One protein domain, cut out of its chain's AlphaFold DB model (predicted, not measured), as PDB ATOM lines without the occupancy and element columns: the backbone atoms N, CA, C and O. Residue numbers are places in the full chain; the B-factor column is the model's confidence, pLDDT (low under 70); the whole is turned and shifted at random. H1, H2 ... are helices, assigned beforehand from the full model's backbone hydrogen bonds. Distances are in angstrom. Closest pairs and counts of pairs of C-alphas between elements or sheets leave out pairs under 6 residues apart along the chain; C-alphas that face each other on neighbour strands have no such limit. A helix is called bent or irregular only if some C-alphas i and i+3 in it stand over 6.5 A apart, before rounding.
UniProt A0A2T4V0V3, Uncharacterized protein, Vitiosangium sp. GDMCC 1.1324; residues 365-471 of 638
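This is residues 365 to 471 of the 638 residues of an uncharacterized protein of Vitiosangium sp. GDMCC 1.1324 (UniProt A0A2T4V0V3). A bent helix, H3, folds back on itself in the middle of a small helical body: its two arms, H3a and H3b, pack with H2 and H4, while H1 crosses H2 and H3a at one end. H5 lies at the other end, near H4 alone, and the tail after it folds back with residues 462 to 467 sticking out. The printed part has 107 residues with five named helices, H1 to H5 in chain order, and no named strand; the class is all helix. It is compact, with a radius of gyration of the C-alphas of 14.9 A and spans of 45 by 33 by 22 A.

Start with H1, residues 365 to 372, and H2, residues 383 to 395: they only just touch, with 3 pairs of C-alphas within 8 A, the closest being those of Val 371 and Arg 389 at 6.8 A. Next comes H3, residues 401 to 426, assigned as one helix by its hydrogen bonds but bent, with C-alphas 414 and 417 9.3 A apart; its arms are H3a, residues 401 to 414, and H3b, residues 417 to 426. H3a touches H1 with residues 403 to 407 alone, about perpendicular at 75 degrees, the closest C-alphas being those of Val 367 and Glu 403 at 6.5 A. H2 and H3a form a helical hairpin, at a shallow tilt of 32 degrees, opposite ways; their closest C-alphas, of Thr 394 and Thr 404, are 4.9 A apart. The arms touch each other, closest at the C-alphas of Ala 412 and Ala 419, 5.0 A, and run opposite ways at a shallow tilt of 29 degrees. H4, residues 433 to 444, touches H3b at a steep tilt of 53 degrees, closest at the C-alphas of Ala 423 and Ala 439, 4.5 A. H5, residues 450 to 457, is close to H4 but not clearly touching: the closest C-alphas, of Ala 441 and Leu 451, are 6.9 A apart. In H1, H2, H3a, H3b, H4 and H5 every O i to N i+4 pair is within hydrogen-bond range.

Find C-alpha 365 at (17.280, 15.020, -21.394), where H1 begins its 10.1 A. H2 covers 18.2 A, H3a 20.6 A from C-alpha 401 at (27.425, 17.810, -9.060), H3b 14.3 A and H4 16.5 A. H5 covers 10.4 A and ends at C-alpha 457, (31.755, -12.422, -15.062).

The C-alphas of Gln 377 and Leu 458, the two farthest apart, are 46.1 A from each other. The printed part has no cut and no long link. Look for low confidence, pLDDT under 70, at residues 365 to 379, 397 to 400 and 463 to 471.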
ATOM      1  N   ARG A 365      17.731  14.113 -20.323       41.31
ATOM      2  CA  ARG A 365      17.280  15.020 -21.394       41.31
ATOM      3  C   ARG A 365      17.377  16.484 -20.974       41.31
ATOM      4  O   ARG A 365      17.574  17.330 -21.849       41.31
ATOM      5  N   GLY A 366      17.283  16.792 -19.680       48.97
ATOM      6  CA  GLY A 366      17.451  18.141 -19.144       48.97
ATOM      7  C   GLY A 366      18.832  18.722 -19.453       48.97
ATOM      8  O   GLY A 366      18.932  19.846 -19.950       48.97
ATOM      9  N   VAL A 367      19.891  17.931 -19.260       51.22
ATOM     10  CA  VAL A 367      21.280  18.360 -19.480       51.22
ATOM     11  C   VAL A 367      21.571  18.504 -20.969       51.22
ATOM     12  O   VAL A 367      22.031  19.562 -21.401       51.22
ATOM     13  N   ALA A 368      21.183  17.524 -21.793       51.91
ATOM     14  CA  ALA A 368      21.289  17.650 -23.245       51.91
ATOM     15  C   ALA A 368      20.501  18.868 -23.766       51.91
ATOM     16  O   ALA A 368      21.026  19.636 -24.566       51.91
ATOM     17  N   ALA A 369      19.283  19.132 -23.280       55.62
ATOM     18  CA  ALA A 369      18.499  20.303 -23.684       55.62
ATOM     19  C   ALA A 369      19.088  21.637 -23.185       55.62
ATOM     20  O   ALA A 369      18.971  22.652 -23.878       55.62
ATOM     21  N   LYS A 370      19.744  21.659 -22.018       62.62
ATOM     22  CA  LYS A 370      20.452  22.834 -21.481       62.62
ATOM     23  C   LYS A 370      21.734  23.120 -22.271       62.62
ATOM     24  O   LYS A 370      22.002  24.273 -22.602       62.62
ATOM     25  N   VAL A 371      22.470  22.072 -22.648       59.69
ATOM     26  CA  VAL A 371      23.729  22.147 -23.406       59.69
ATOM     27  C   VAL A 371      23.492  22.405 -24.902       59.69
ATOM     28  O   VAL A 371      24.246  23.149 -25.535       59.69
ATOM     29  N   VAL A 372      22.443  21.827 -25.495       51.47
ATOM     30  CA  VAL A 372      22.121  21.904 -26.937       51.47
ATOM     31  C   VAL A 372      21.139  23.042 -27.255       51.47
ATOM     32  O   VAL A 372      21.154  23.568 -28.369       51.47
ATOM     33  N   GLY A 373      20.362  23.507 -26.272       49.88
ATOM     34  CA  GLY A 373      19.258  24.454 -26.451       49.88
ATOM     35  C   GLY A 373      17.919  23.744 -26.701       49.88
ATOM     36  O   GLY A 373      17.875  22.562 -27.033       49.88
ATOM     37  N   LYS A 374      16.796  24.464 -26.535       48.78
ATOM     38  CA  LYS A 374      15.441  23.883 -26.650       48.78
ATOM     39  C   LYS A 374      15.231  23.187 -28.017       48.78
ATOM     40  O   LYS A 374      15.453  23.820 -29.053       48.78
ATOM     41  N   PRO A 375      14.711  21.945 -28.048       47.34
ATOM     42  CA  PRO A 375      14.726  21.081 -29.236       47.34
ATOM     43  C   PRO A 375      13.872  21.572 -30.416       47.34
ATOM     44  O   PRO A 375      14.163  21.246 -31.560       47.34
ATOM     45  N   HIS A 376      12.850  22.402 -30.191       42.44
ATOM     46  CA  HIS A 376      11.911  22.787 -31.256       42.44
ATOM     47  C   HIS A 376      12.390  23.907 -32.198       42.44
ATOM     48  O   HIS A 376      11.642  24.295 -33.093       42.44
ATOM     49  N   GLN A 377      13.604  24.447 -32.022       46.00
ATOM     50  CA  GLN A 377      14.147  25.508 -32.895       46.00
ATOM     51  C   GLN A 377      15.646  25.369 -33.214       46.00
ATOM     52  O   GLN A 377      16.209  26.218 -33.908       46.00
ATOM     53  N   ALA A 378      16.319  24.326 -32.722       52.06
ATOM     54  CA  ALA A 378      17.763  24.198 -32.879       52.06
ATOM     55  C   ALA A 378      18.122  23.572 -34.235       52.06
ATOM     56  O   ALA A 378      17.660  22.486 -34.585       52.06
ATOM     57  N   LYS A 379      18.988  24.249 -35.000       69.88
ATOM     58  CA  LYS A 379      19.702  23.619 -36.121       69.88
ATOM     59  C   LYS A 379      20.457  22.389 -35.590       69.88
ATOM     60  O   LYS A 379      20.972  22.474 -34.474       69.88
ATOM     61  N   PRO A 380      20.564  21.289 -36.361       75.00
ATOM     62  CA  PRO A 380      21.353  20.132 -35.951       75.00
ATOM     63  C   PRO A 380      22.763  20.591 -35.566       75.00
ATOM     64  O   PRO A 380      23.462  21.218 -36.363       75.00
ATOM     65  N   VAL A 381      23.141  20.340 -34.314       82.38
ATOM     66  CA  VAL A 381      24.463  20.694 -33.794       82.38
ATOM     67  C   VAL A 381      25.463  19.684 -34.345       82.38
ATOM     68  O   VAL A 381      25.235  18.476 -34.275       82.38
ATOM     69  N   ALA A 382      26.565  20.161 -34.923       91.81
ATOM     70  CA  ALA A 382      27.602  19.274 -35.431       91.81
ATOM     71  C   ALA A 382      28.163  18.417 -34.282       91.81
ATOM     72  O   ALA A 382      28.433  18.933 -33.198       91.81
ATOM     73  N   ARG A 383      28.393  17.118 -34.520       91.25
ATOM     74  CA  ARG A 383      28.898  16.180 -33.495       91.25
ATOM     75  C   ARG A 383      30.144  16.701 -32.770       91.25
ATOM     76  O   ARG A 383      30.232  16.591 -31.555       91.25
ATOM     77  N   ALA A 384      31.080  17.313 -33.500       93.81
ATOM     78  CA  ALA A 384      32.288  17.900 -32.917       93.81
ATOM     79  C   ALA A 384      31.989  19.065 -31.956       93.81
ATOM     80  O   ALA A 384      32.718  19.260 -30.989       93.81
ATOM     81  N   ASP A 385      30.936  19.843 -32.207       93.00
ATOM     82  CA  ASP A 385      30.525  20.939 -31.327       93.00
ATOM     83  C   ASP A 385      29.852  20.395 -30.068       93.00
ATOM     84  O   ASP A 385      30.105  20.905 -28.979       93.00
ATOM     85  N   LEU A 386      29.045  19.338 -30.206       91.62
ATOM     86  CA  LEU A 386      28.430  18.650 -29.073       91.62
ATOM     87  C   LEU A 386      29.490  18.040 -28.145       91.62
ATOM     88  O   LEU A 386      29.441  18.287 -26.946       91.62
ATOM     89  N   ILE A 387      30.486  17.340 -28.701       94.69
ATOM     90  CA  ILE A 387      31.615  16.787 -27.932       94.69
ATOM     91  C   ILE A 387      32.341  17.895 -27.162       94.69
ATOM     92  O   ILE A 387      32.559  17.747 -25.965       94.69
ATOM     93  N   ARG A 388      32.658  19.032 -27.806       95.50
ATOM     94  CA  ARG A 388      33.314  20.158 -27.115       95.50
ATOM     95  C   ARG A 388      32.462  20.722 -25.980       95.50
ATOM     96  O   ARG A 388      33.003  21.036 -24.930       95.50
ATOM     97  N   ARG A 389      31.146  20.850 -26.173       93.38
ATOM     98  CA  ARG A 389      30.240  21.356 -25.129       93.38
ATOM     99  C   ARG A 389      30.123  20.400 -23.945       93.38
ATOM    100  O   ARG A 389      30.142  20.863 -22.811       93.38
ATOM    101  N   LEU A 390      30.008  19.098 -24.209       93.38
ATOM    102  CA  LEU A 390      29.976  18.078 -23.162       93.38
ATOM    103  C   LEU A 390      31.301  18.035 -22.410       93.38
ATOM    104  O   LEU A 390      31.296  18.050 -21.191       93.38
ATOM    105  N   GLU A 391      32.431  18.104 -23.114       95.25
ATOM    106  CA  GLU A 391      33.740  18.219 -22.478       95.25
ATOM    107  C   GLU A 391      33.840  19.456 -21.574       95.25
ATOM    108  O   GLU A 391      34.309  19.342 -20.443       95.25
ATOM    109  N   THR A 392      33.406  20.631 -22.043       93.75
ATOM    110  CA  THR A 392      33.375  21.842 -21.212       93.75
ATOM    111  C   THR A 392      32.493  21.634 -19.984       93.75
ATOM    112  O   THR A 392      32.952  21.895 -18.881       93.75
ATOM    113  N   CYS A 393      31.284  21.095 -20.160       91.25
ATOM    114  CA  CYS A 393      30.363  20.786 -19.064       91.25
ATOM    115  C   CYS A 393      30.971  19.821 -18.033       91.25
ATOM    116  O   CYS A 393      30.807  20.013 -16.836       91.25
ATOM    117  N   THR A 394      31.711  18.806 -18.483       90.94
ATOM    118  CA  THR A 394      32.377  17.857 -17.588       90.94
ATOM    119  C   THR A 394      33.590  18.476 -16.880       90.94
ATOM    120  O   THR A 394      33.878  18.154 -15.733       90.94
ATOM    121  N   ARG A 395      34.358  19.348 -17.543       90.69
ATOM    122  CA  ARG A 395      35.577  19.941 -16.959       90.69
ATOM    123  C   ARG A 395      35.284  21.102 -16.020       90.69
ATOM    124  O   ARG A 395      35.976  21.275 -15.018       90.69
ATOM    125  N   GLU A 396      34.298  21.915 -16.362       84.81
ATOM    126  CA  GLU A 396      33.809  22.988 -15.511       84.81
ATOM    127  C   GLU A 396      32.922  22.363 -14.438       84.81
ATOM    128  O   GLU A 396      31.711  22.442 -14.568       84.81
ATOM    129  N   LEU A 397      33.523  21.721 -13.419       65.38
ATOM    130  CA  LEU A 397      32.819  21.208 -12.232       65.38
ATOM    131  C   LEU A 397      31.836  22.294 -11.748       65.38
ATOM    132  O   LEU A 397      32.276  23.286 -11.150       65.38
ATOM    133  N   PRO A 398      30.530  22.188 -12.053       61.06
ATOM    134  CA  PRO A 398      29.550  23.157 -11.629       61.06
ATOM    135  C   PRO A 398      29.409  23.053 -10.109       61.06
ATOM    136  O   PRO A 398      29.842  22.096  -9.475       61.06
ATOM    137  N   LYS A 399      28.722  24.026  -9.507       60.69
ATOM    138  CA  LYS A 399      28.227  23.866  -8.128       60.69
ATOM    139  C   LYS A 399      27.194  22.735  -7.992       60.69
ATOM    140  O   LYS A 399      26.809  22.428  -6.874       60.69
ATOM    141  N   ASP A 400      26.694  22.228  -9.116       67.94
ATOM    142  CA  ASP A 400      25.677  21.190  -9.217       67.94
ATOM    143  C   ASP A 400      26.337  19.917  -9.757       67.94
ATOM    144  O   ASP A 400      26.724  19.832 -10.926       67.94
ATOM    145  N   GLU A 401      26.561  18.971  -8.856       78.31
ATOM    146  CA  GLU A 401      27.425  17.810  -9.060       78.31
ATOM    147  C   GLU A 401      26.835  16.826 -10.078       78.31
ATOM    148  O   GLU A 401      27.565  16.284 -10.916       78.31
ATOM    149  N   TRP A 402      25.505  16.702 -10.094       81.25
ATOM    150  CA  TRP A 402      24.766  15.790 -10.964       81.25
ATOM    151  C   TRP A 402      24.886  16.151 -12.455       81.25
ATOM    152  O   TRP A 402      25.068  15.268 -13.298       81.25
ATOM    153  N   GLU A 403      24.866  17.447 -12.802       84.38
ATOM    154  CA  GLU A 403      25.007  17.885 -14.203       84.38
ATOM    155  C   GLU A 403      26.357  17.447 -14.795       84.38
ATOM    156  O   GLU A 403      26.432  17.052 -15.962       84.38
ATOM    157  N   THR A 404      27.417  17.454 -13.983       86.75
ATOM    158  CA  THR A 404      28.763  17.049 -14.413       86.75
ATOM    159  C   THR A 404      28.833  15.578 -14.784       86.75
ATOM    160  O   THR A 404      29.399  15.226 -15.824       86.75
ATOM    161  N   VAL A 405      28.275  14.720 -13.924       87.75
ATOM    162  CA  VAL A 405      28.255  13.268 -14.129       87.75
ATOM    163  C   VAL A 405      27.410  12.953 -15.354       87.75
ATOM    164  O   VAL A 405      27.885  12.282 -16.265       87.75
ATOM    165  N   SER A 406      26.226  13.561 -15.472       87.81
ATOM    166  CA  SER A 406      25.377  13.420 -16.657       87.81
ATOM    167  C   SER A 406      26.111  13.808 -17.954       87.81
ATOM    168  O   SER A 406      26.082  13.063 -18.937       87.81
ATOM    169  N   CYS A 407      26.859  14.918 -17.955       91.12
ATOM    170  CA  CYS A 407      27.686  15.314 -19.097       91.12
ATOM    171  C   CYS A 407      28.822  14.324 -19.398       91.12
ATOM    172  O   CYS A 407      29.106  14.074 -20.571       91.12
ATOM    173  N   LEU A 408      29.465  13.745 -18.375       92.75
ATOM    174  CA  LEU A 408      30.480  12.702 -18.560       92.75
ATOM    175  C   LEU A 408      29.877  11.442 -19.197       92.75
ATOM    176  O   LEU A 408      30.496  10.866 -20.092       92.75
ATOM    177  N   ASN A 409      28.672  11.045 -18.782       90.75
ATOM    178  CA  ASN A 409      27.959   9.884 -19.319       90.75
ATOM    179  C   ASN A 409      27.647  10.069 -20.808       90.75
ATOM    180  O   ASN A 409      27.994   9.229 -21.643       90.75
ATOM    181  N   GLU A 410      27.060  11.215 -21.156       90.94
ATOM    182  CA  GLU A 410      26.759  11.594 -22.540       90.94
ATOM    183  C   GLU A 410      28.038  11.684 -23.387       90.94
ATOM    184  O   GLU A 410      28.093  11.201 -24.525       90.94
ATOM    185  N   LEU A 411      29.116  12.244 -22.824       94.50
ATOM    186  CA  LEU A 411      30.416  12.276 -23.488       94.50
ATOM    187  C   LEU A 411      30.967  10.867 -23.702       94.50
ATOM    188  O   LEU A 411      31.507  10.596 -24.768       94.50
ATOM    189  N   ALA A 412      30.828   9.955 -22.742       94.12
ATOM    190  CA  ALA A 412      31.313   8.587 -22.875       94.12
ATOM    191  C   ALA A 412      30.555   7.798 -23.950       94.12
ATOM    192  O   ALA A 412      31.162   6.970 -24.635       94.12
ATOM    193  N   ALA A 413      29.261   8.067 -24.131       90.06
ATOM    194  CA  ALA A 413      28.474   7.487 -25.215       90.06
ATOM    195  C   ALA A 413      28.878   8.043 -26.590       90.06
ATOM    196  O   ALA A 413      28.907   7.304 -27.575       90.06
ATOM    197  N   LEU A 414      29.228   9.331 -26.674       91.88
ATOM    198  CA  LEU A 414      29.580   9.980 -27.938       91.88
ATOM    199  C   LEU A 414      31.056   9.837 -28.329       91.88
ATOM    200  O   LEU A 414      31.348   9.654 -29.513       91.88
ATOM    201  N   ASP A 415      31.977   9.957 -27.376       95.56
ATOM    202  CA  ASP A 415      33.435   9.946 -27.535       95.56
ATOM    203  C   ASP A 415      34.121   9.402 -26.264       95.56
ATOM    204  O   ASP A 415      34.742  10.121 -25.473       95.56
ATOM    205  N   ARG A 416      33.997   8.084 -26.061       94.81
ATOM    206  CA  ARG A 416      34.547   7.383 -24.891       94.81
ATOM    207  C   ARG A 416      36.034   7.649 -24.630       94.81
ATOM    208  O   ARG A 416      36.363   7.891 -23.472       94.81
ATOM    209  N   PRO A 417      36.946   7.646 -25.628       97.19
ATOM    210  CA  PRO A 417      38.349   7.985 -25.389       97.19
ATOM    211  C   PRO A 417      38.540   9.340 -24.698       97.19
ATOM    212  O   PRO A 417      39.364   9.439 -23.786       97.19
ATOM    213  N   ARG A 418      37.755  10.358 -25.080       97.31
ATOM    214  CA  ARG A 418      37.811  11.682 -24.448       97.31
ATOM    215  C   ARG A 418      37.249  11.663 -23.028       97.31
ATOM    216  O   ARG A 418      37.874  12.224 -22.131       97.31
ATOM    217  N   ALA A 419      36.133  10.969 -22.799       96.50
ATOM    218  CA  ALA A 419      35.580  10.780 -21.455       96.50
ATOM    219  C   ALA A 419      36.575  10.077 -20.512       96.50
ATOM    220  O   ALA A 419      36.753  10.501 -19.375       96.50
ATOM    221  N   VAL A 420      37.285   9.050 -20.996       97.19
ATOM    222  CA  VAL A 420      38.320   8.332 -20.231       97.19
ATOM    223  C   VAL A 420      39.493   9.244 -19.867       97.19
ATOM    224  O   VAL A 420      40.041   9.130 -18.773       97.19
ATOM    225  N   GLU A 421      39.905  10.148 -20.759       97.38
ATOM    226  CA  GLU A 421      40.951  11.131 -20.457       97.38
ATOM    227  C   GLU A 421      40.536  12.050 -19.304       97.38
ATOM    228  O   GLU A 421      41.289  12.181 -18.341       97.38
ATOM    229  N   ILE A 422      39.317  12.593 -19.354       95.81
ATOM    230  CA  ILE A 422      38.773  13.434 -18.280       95.81
ATOM    231  C   ILE A 422      38.634  12.629 -16.981       95.81
ATOM    232  O   ILE A 422      39.069  13.090 -15.928       95.81
ATOM    233  N   ALA A 423      38.143  11.389 -17.054       95.56
ATOM    234  CA  ALA A 423      38.030  10.488 -15.907       95.56
ATOM    235  C   ALA A 423      39.386  10.226 -15.208       95.56
ATOM    236  O   ALA A 423      39.440  10.112 -13.985       95.56
ATOM    237  N   ARG A 424      40.507  10.185 -15.949       96.44
ATOM    238  CA  ARG A 424      41.866  10.065 -15.367       96.44
ATOM    239  C   ARG A 424      42.342  11.328 -14.657       96.44
ATOM    240  O   ARG A 424      43.208  11.251 -13.786       96.44
ATOM    241  N   GLU A 425      41.861  12.491 -15.078       94.62
ATOM    242  CA  GLU A 425      42.128  13.746 -14.375       94.62
ATOM    243  C   GLU A 425      41.318  13.787 -13.075       94.62
ATOM    244  O   GLU A 425      41.864  14.046 -12.003       94.62
ATOM    245  N   TRP A 426      40.043  13.422 -13.180       92.31
ATOM    246  CA  TRP A 426      39.071  13.261 -12.102       92.31
ATOM    247  C   TRP A 426      39.520  12.297 -11.008       92.31
ATOM    248  O   TRP A 426      39.423  12.627  -9.832       92.31
ATOM    249  N   SER A 427      40.120  11.161 -11.369       87.94
ATOM    250  CA  SER A 427      40.620  10.178 -10.398       87.94
ATOM    251  C   SER A 427      41.745  10.705  -9.491       87.94
ATOM    252  O   SER A 427      42.205   9.988  -8.606       87.94
ATOM    253  N   ARG A 428      42.259  11.918  -9.739       89.06
ATOM    254  CA  ARG A 428      43.256  12.605  -8.898       89.06
ATOM    255  C   ARG A 428      42.649  13.723  -8.048       89.06
ATOM    256  O   ARG A 428      43.360  14.288  -7.219       89.06
ATOM    257  N   ALA A 429      41.387  14.070  -8.281       87.50
ATOM    258  CA  ALA A 429      40.649  15.083  -7.546       87.50
ATOM    259  C   ALA A 429      39.790  14.435  -6.447       87.50
ATOM    260  O   ALA A 429      39.471  13.249  -6.506       87.50
ATOM    261  N   ALA A 430      39.410  15.225  -5.442       85.12
ATOM    262  CA  ALA A 430      38.322  14.846  -4.549       85.12
ATOM    263  C   ALA A 430      37.009  15.059  -5.308       85.12
ATOM    264  O   ALA A 430      36.732  16.181  -5.736       85.12
ATOM    265  N   LEU A 431      36.259  13.981  -5.518       84.44
ATOM    266  CA  LEU A 431      35.008  13.988  -6.262       84.44
ATOM    267  C   LEU A 431      33.846  13.549  -5.371       84.44
ATOM    268  O   LEU A 431      34.074  12.781  -4.430       84.44
ATOM    269  N   PRO A 432      32.620  13.975  -5.709       85.19
ATOM    270  CA  PRO A 432      31.405  13.367  -5.187       85.19
ATOM    271  C   PRO A 432      31.374  11.853  -5.458       85.19
ATOM    272  O   PRO A 432      31.990  11.406  -6.438       85.19
ATOM    273  N   PRO A 433      30.667  11.055  -4.639       86.44
ATOM    274  CA  PRO A 433      30.614   9.600  -4.765       86.44
ATOM    275  C   PRO A 433      30.271   9.107  -6.180       86.44
ATOM    276  O   PRO A 433      31.014   8.300  -6.745       86.44
ATOM    277  N   ASP A 434      29.224   9.647  -6.803       84.75
ATOM    278  CA  ASP A 434      28.764   9.218  -8.134       84.75
ATOM    279  C   ASP A 434      29.818   9.484  -9.210       84.75
ATOM    280  O   ASP A 434      30.148   8.621 -10.033       84.75
ATOM    281  N   ALA A 435      30.422  10.673  -9.159       89.31
ATOM    282  CA  ALA A 435      31.496  11.079 -10.057       89.31
ATOM    283  C   ALA A 435      32.744  10.204  -9.871       89.31
ATOM    284  O   ALA A 435      33.403   9.845 -10.852       89.31
ATOM    285  N   GLN A 436      33.064   9.831  -8.630       91.56
ATOM    286  CA  GLN A 436      34.176   8.942  -8.315       91.56
ATOM    287  C   GLN A 436      33.938   7.526  -8.860       91.56
ATOM    288  O   GLN A 436      34.849   6.953  -9.469       91.56
ATOM    289  N   SER A 437      32.733   6.976  -8.686       92.31
ATOM    290  CA  SER A 437      32.346   5.656  -9.202       92.31
ATOM    291  C   SER A 437      32.398   5.618 -10.734       92.31
ATOM    292  O   SER A 437      33.029   4.730 -11.317       92.31
ATOM    293  N   ALA A 438      31.813   6.621 -11.400       93.50
ATOM    294  CA  ALA A 438      31.831   6.752 -12.858       93.50
ATOM    295  C   ALA A 438      33.259   6.921 -13.413       93.50
ATOM    296  O   ALA A 438      33.651   6.241 -14.366       93.50
ATOM    297  N   ALA A 439      34.077   7.782 -12.795       94.50
ATOM    298  CA  ALA A 439      35.462   7.974 -13.215       94.50
ATOM    299  C   ALA A 439      36.293   6.695 -13.049       94.50
ATOM    300  O   ALA A 439      37.008   6.299 -13.972       94.50
ATOM    301  N   SER A 440      36.175   6.016 -11.904       95.38
ATOM    302  CA  SER A 440      36.895   4.765 -11.630       95.38
ATOM    303  C   SER A 440      36.537   3.683 -12.650       95.38
ATOM    304  O   SER A 440      37.427   3.030 -13.208       95.38
ATOM    305  N   ALA A 441      35.248   3.555 -12.971       96.31
ATOM    306  CA  ALA A 441      34.760   2.630 -13.980       96.31
ATOM    307  C   ALA A 441      35.278   2.963 -15.390       96.31
ATOM    308  O   ALA A 441      35.801   2.074 -16.064       96.31
ATOM    309  N   LEU A 442      35.232   4.224 -15.830       96.62
ATOM    310  CA  LEU A 442      35.755   4.626 -17.144       96.62
ATOM    311  C   LEU A 442      37.270   4.422 -17.270       96.62
ATOM    312  O   LEU A 442      37.746   3.951 -18.304       96.62
ATOM    313  N   VAL A 443      38.040   4.746 -16.228       97.00
ATOM    314  CA  VAL A 443      39.499   4.563 -16.230       97.00
ATOM    315  C   VAL A 443      39.866   3.083 -16.323       97.00
ATOM    316  O   VAL A 443      40.777   2.727 -17.078       97.00
ATOM    317  N   ARG A 444      39.164   2.225 -15.573       96.94
ATOM    318  CA  ARG A 444      39.426   0.781 -15.517       96.94
ATOM    319  C   ARG A 444      38.892   0.029 -16.736       96.94
ATOM    320  O   ARG A 444      39.548  -0.896 -17.209       96.94
ATOM    321  N   PHE A 445      37.748   0.452 -17.270       96.94
ATOM    322  CA  PHE A 445      37.063  -0.154 -18.413       96.94
ATOM    323  C   PHE A 445      36.922   0.863 -19.561       96.94
ATOM    324  O   PHE A 445      35.819   1.333 -19.874       96.94
ATOM    325  N   PRO A 446      38.037   1.213 -20.232       96.38
ATOM    326  CA  PRO A 446      38.054   2.284 -21.227       96.38
ATOM    327  C   PRO A 446      37.280   1.938 -22.505       96.38
ATOM    328  O   PRO A 446      36.898   2.829 -23.260       96.38
ATOM    329  N   THR A 447      37.026   0.657 -22.762       94.31
ATOM    330  CA  THR A 447      36.253   0.170 -23.909       94.31
ATOM    331  C   THR A 447      34.777   0.013 -23.543       94.31
ATOM    332  O   THR A 447      34.460  -0.474 -22.459       94.31
ATOM    333  N   ALA A 448      33.873   0.395 -24.447       89.19
ATOM    334  CA  ALA A 448      32.434   0.195 -24.257       89.19
ATOM    335  C   ALA A 448      32.108  -1.301 -24.078       89.19
ATOM    336  O   ALA A 448      32.729  -2.140 -24.734       89.19
ATOM    337  N   GLY A 449      31.174  -1.633 -23.184       89.25
ATOM    338  CA  GLY A 449      30.780  -3.015 -22.893       89.25
ATOM    339  C   GLY A 449      31.709  -3.775 -21.937       89.25
ATOM    340  O   GLY A 449      31.352  -4.857 -21.476       89.25
ATOM    341  N   ALA A 450      32.912  -3.266 -21.638       94.31
ATOM    342  CA  ALA A 450      33.868  -3.995 -20.798       94.31
ATOM    343  C   ALA A 450      33.512  -3.970 -19.307       94.31
ATOM    344  O   ALA A 450      33.829  -4.930 -18.604       94.31
ATOM    345  N   LEU A 451      32.855  -2.908 -18.832       95.00
ATOM    346  CA  LEU A 451      32.331  -2.859 -17.468       95.00
ATOM    347  C   LEU A 451      31.226  -3.904 -17.309       95.00
ATOM    348  O   LEU A 451      31.250  -4.697 -16.378       95.00
ATOM    349  N   GLU A 452      30.301  -3.952 -18.260       92.69
ATOM    350  CA  GLU A 452      29.190  -4.892 -18.278       92.69
ATOM    351  C   GLU A 452      29.695  -6.330 -18.342       92.69
ATOM    352  O   GLU A 452      29.350  -7.122 -17.479       92.69
ATOM    353  N   ALA A 453      30.612  -6.645 -19.263       92.81
ATOM    354  CA  ALA A 453      31.229  -7.970 -19.338       92.81
ATOM    355  C   ALA A 453      31.950  -8.366 -18.035       92.81
ATOM    356  O   ALA A 453      31.975  -9.541 -17.662       92.81
ATOM    357  N   HIS A 454      32.534  -7.399 -17.322       96.25
ATOM    358  CA  HIS A 454      33.113  -7.649 -16.008       96.25
ATOM    359  C   HIS A 454      32.036  -7.969 -14.963       96.25
ATOM    360  O   HIS A 454      32.173  -8.963 -14.251       96.25
ATOM    361  N   LEU A 455      30.948  -7.200 -14.902       96.00
ATOM    362  CA  LEU A 455      29.823  -7.477 -14.002       96.00
ATOM    363  C   LEU A 455      29.132  -8.817 -14.330       96.00
ATOM    364  O   LEU A 455      28.790  -9.563 -13.410       96.00
ATOM    365  N   ASP A 456      29.034  -9.178 -15.613       93.12
ATOM    366  CA  ASP A 456      28.588 -10.495 -16.091       93.12
ATOM    367  C   ASP A 456      29.481 -11.611 -15.538       93.12
ATOM    368  O   ASP A 456      28.983 -12.600 -14.998       93.12
ATOM    369  N   SER A 457      30.805 -11.434 -15.591       95.38
ATOM    370  CA  SER A 457      31.755 -12.422 -15.062       95.38
ATOM    371  C   SER A 457      31.656 -12.621 -13.545       95.38
ATOM    372  O   SER A 457      32.038 -13.677 -13.039       95.38
ATOM    373  N   LEU A 458      31.116 -11.632 -12.825       96.06
ATOM    374  CA  LEU A 458      30.859 -11.686 -11.387       96.06
ATOM    375  C   LEU A 458      29.470 -12.252 -11.041       96.06
ATOM    376  O   LEU A 458      29.143 -12.378  -9.861       96.06
ATOM    377  N   GLY A 459      28.647 -12.585 -12.042       93.50
ATOM    378  CA  GLY A 459      27.282 -13.078 -11.842       93.50
ATOM    379  C   GLY A 459      26.298 -12.000 -11.377       93.50
ATOM    380  O   GLY A 459      25.308 -12.319 -10.727       93.50
ATOM    381  N   LEU A 460      26.566 -10.724 -11.677       93.38
ATOM    382  CA  LEU A 460      25.746  -9.587 -11.237       93.38
ATOM    383  C   LEU A 460      24.738  -9.096 -12.289       93.38
ATOM    384  O   LEU A 460      24.062  -8.093 -12.089       93.38
ATOM    385  N   THR A 461      24.635  -9.761 -13.433       83.06
ATOM    386  CA  THR A 461      23.875  -9.262 -14.600       83.06
ATOM    387  C   THR A 461      23.244 -10.392 -15.417       83.06
ATOM    388  O   THR A 461      22.796 -10.188 -16.546       83.06
ATOM    389  N   ASP A 462      23.144 -11.584 -14.828       77.62
ATOM    390  CA  ASP A 462      22.407 -12.744 -15.346       77.62
ATOM    391  C   ASP A 462      20.937 -12.429 -15.709       77.62
ATOM    392  O   ASP A 462      20.301 -13.162 -16.468       77.62
ATOM    393  N   ARG A 463      20.407 -11.307 -15.210       68.62
ATOM    394  CA  ARG A 463      19.089 -10.761 -15.524       68.62
ATOM    395  C   ARG A 463      19.183  -9.562 -16.470       68.62
ATOM    396  O   ARG A 463      19.713  -8.512 -16.121       68.62
ATOM    397  N   ALA A 464      18.549  -9.658 -17.635       58.66
ATOM    398  CA  ALA A 464      18.249  -8.497 -18.468       58.66
ATOM    399  C   ALA A 464      16.820  -8.013 -18.177       58.66
ATOM    400  O   ALA A 464      15.861  -8.555 -18.724       58.66
ATOM    401  N   LEU A 465      16.654  -7.013 -17.300       59.16
ATOM    402  CA  LEU A 465      15.382  -6.275 -17.241       59.16
ATOM    403  C   LEU A 465      15.178  -5.425 -18.503       59.16
ATOM    404  O   LEU A 465      14.051  -5.310 -18.981       59.16
ATOM    405  N   TYR A 466      16.278  -4.906 -19.052       54.78
ATOM    406  CA  TYR A 466      16.345  -4.189 -20.319       54.78
ATOM    407  C   TYR A 466      17.463  -4.767 -21.191       54.78
ATOM    408  O   TYR A 466      18.504  -5.208 -20.685       54.78
ATOM    409  N   SER A 467      17.264  -4.755 -22.511       54.38
ATOM    410  CA  SER A 467      18.387  -4.862 -23.436       54.38
ATOM    411  C   SER A 467      19.144  -3.540 -23.362       54.38
ATOM    412  O   SER A 467      18.591  -2.495 -23.688       54.38
ATOM    413  N   LEU A 468      20.407  -3.558 -22.927       55.91
ATOM    414  CA  LEU A 468      21.225  -2.337 -22.865       55.91
ATOM    415  C   LEU A 468      21.380  -1.660 -24.239       55.91
ATOM    416  O   LEU A 468      21.690  -0.477 -24.292       55.91
ATOM    417  N   GLY A 469      21.112  -2.378 -25.339       55.78
ATOM    418  CA  GLY A 469      21.065  -1.804 -26.687       55.78
ATOM    419  C   GLY A 469      19.963  -0.756 -26.895       55.78
ATOM    420  O   GLY A 469      20.085   0.052 -27.811       55.78
ATOM    421  N   ASP A 470      18.937  -0.728 -26.038       49.31
ATOM    422  CA  ASP A 470      17.832   0.241 -26.111       49.31
ATOM    423  C   ASP A 470      18.131   1.539 -25.331       49.31
ATOM    424  O   ASP A 470      17.447   2.557 -25.492       49.31
ATOM    425  N   VAL A 471      19.175   1.536 -24.491       56.16
ATOM    426  CA  VAL A 471      19.617   2.724 -23.756       56.16
ATOM    427  C   VAL A 471      20.552   3.530 -24.660       56.16
ATOM    428  O   VAL A 471      21.659   3.105 -24.977       56.16
TER     429      VAL A 471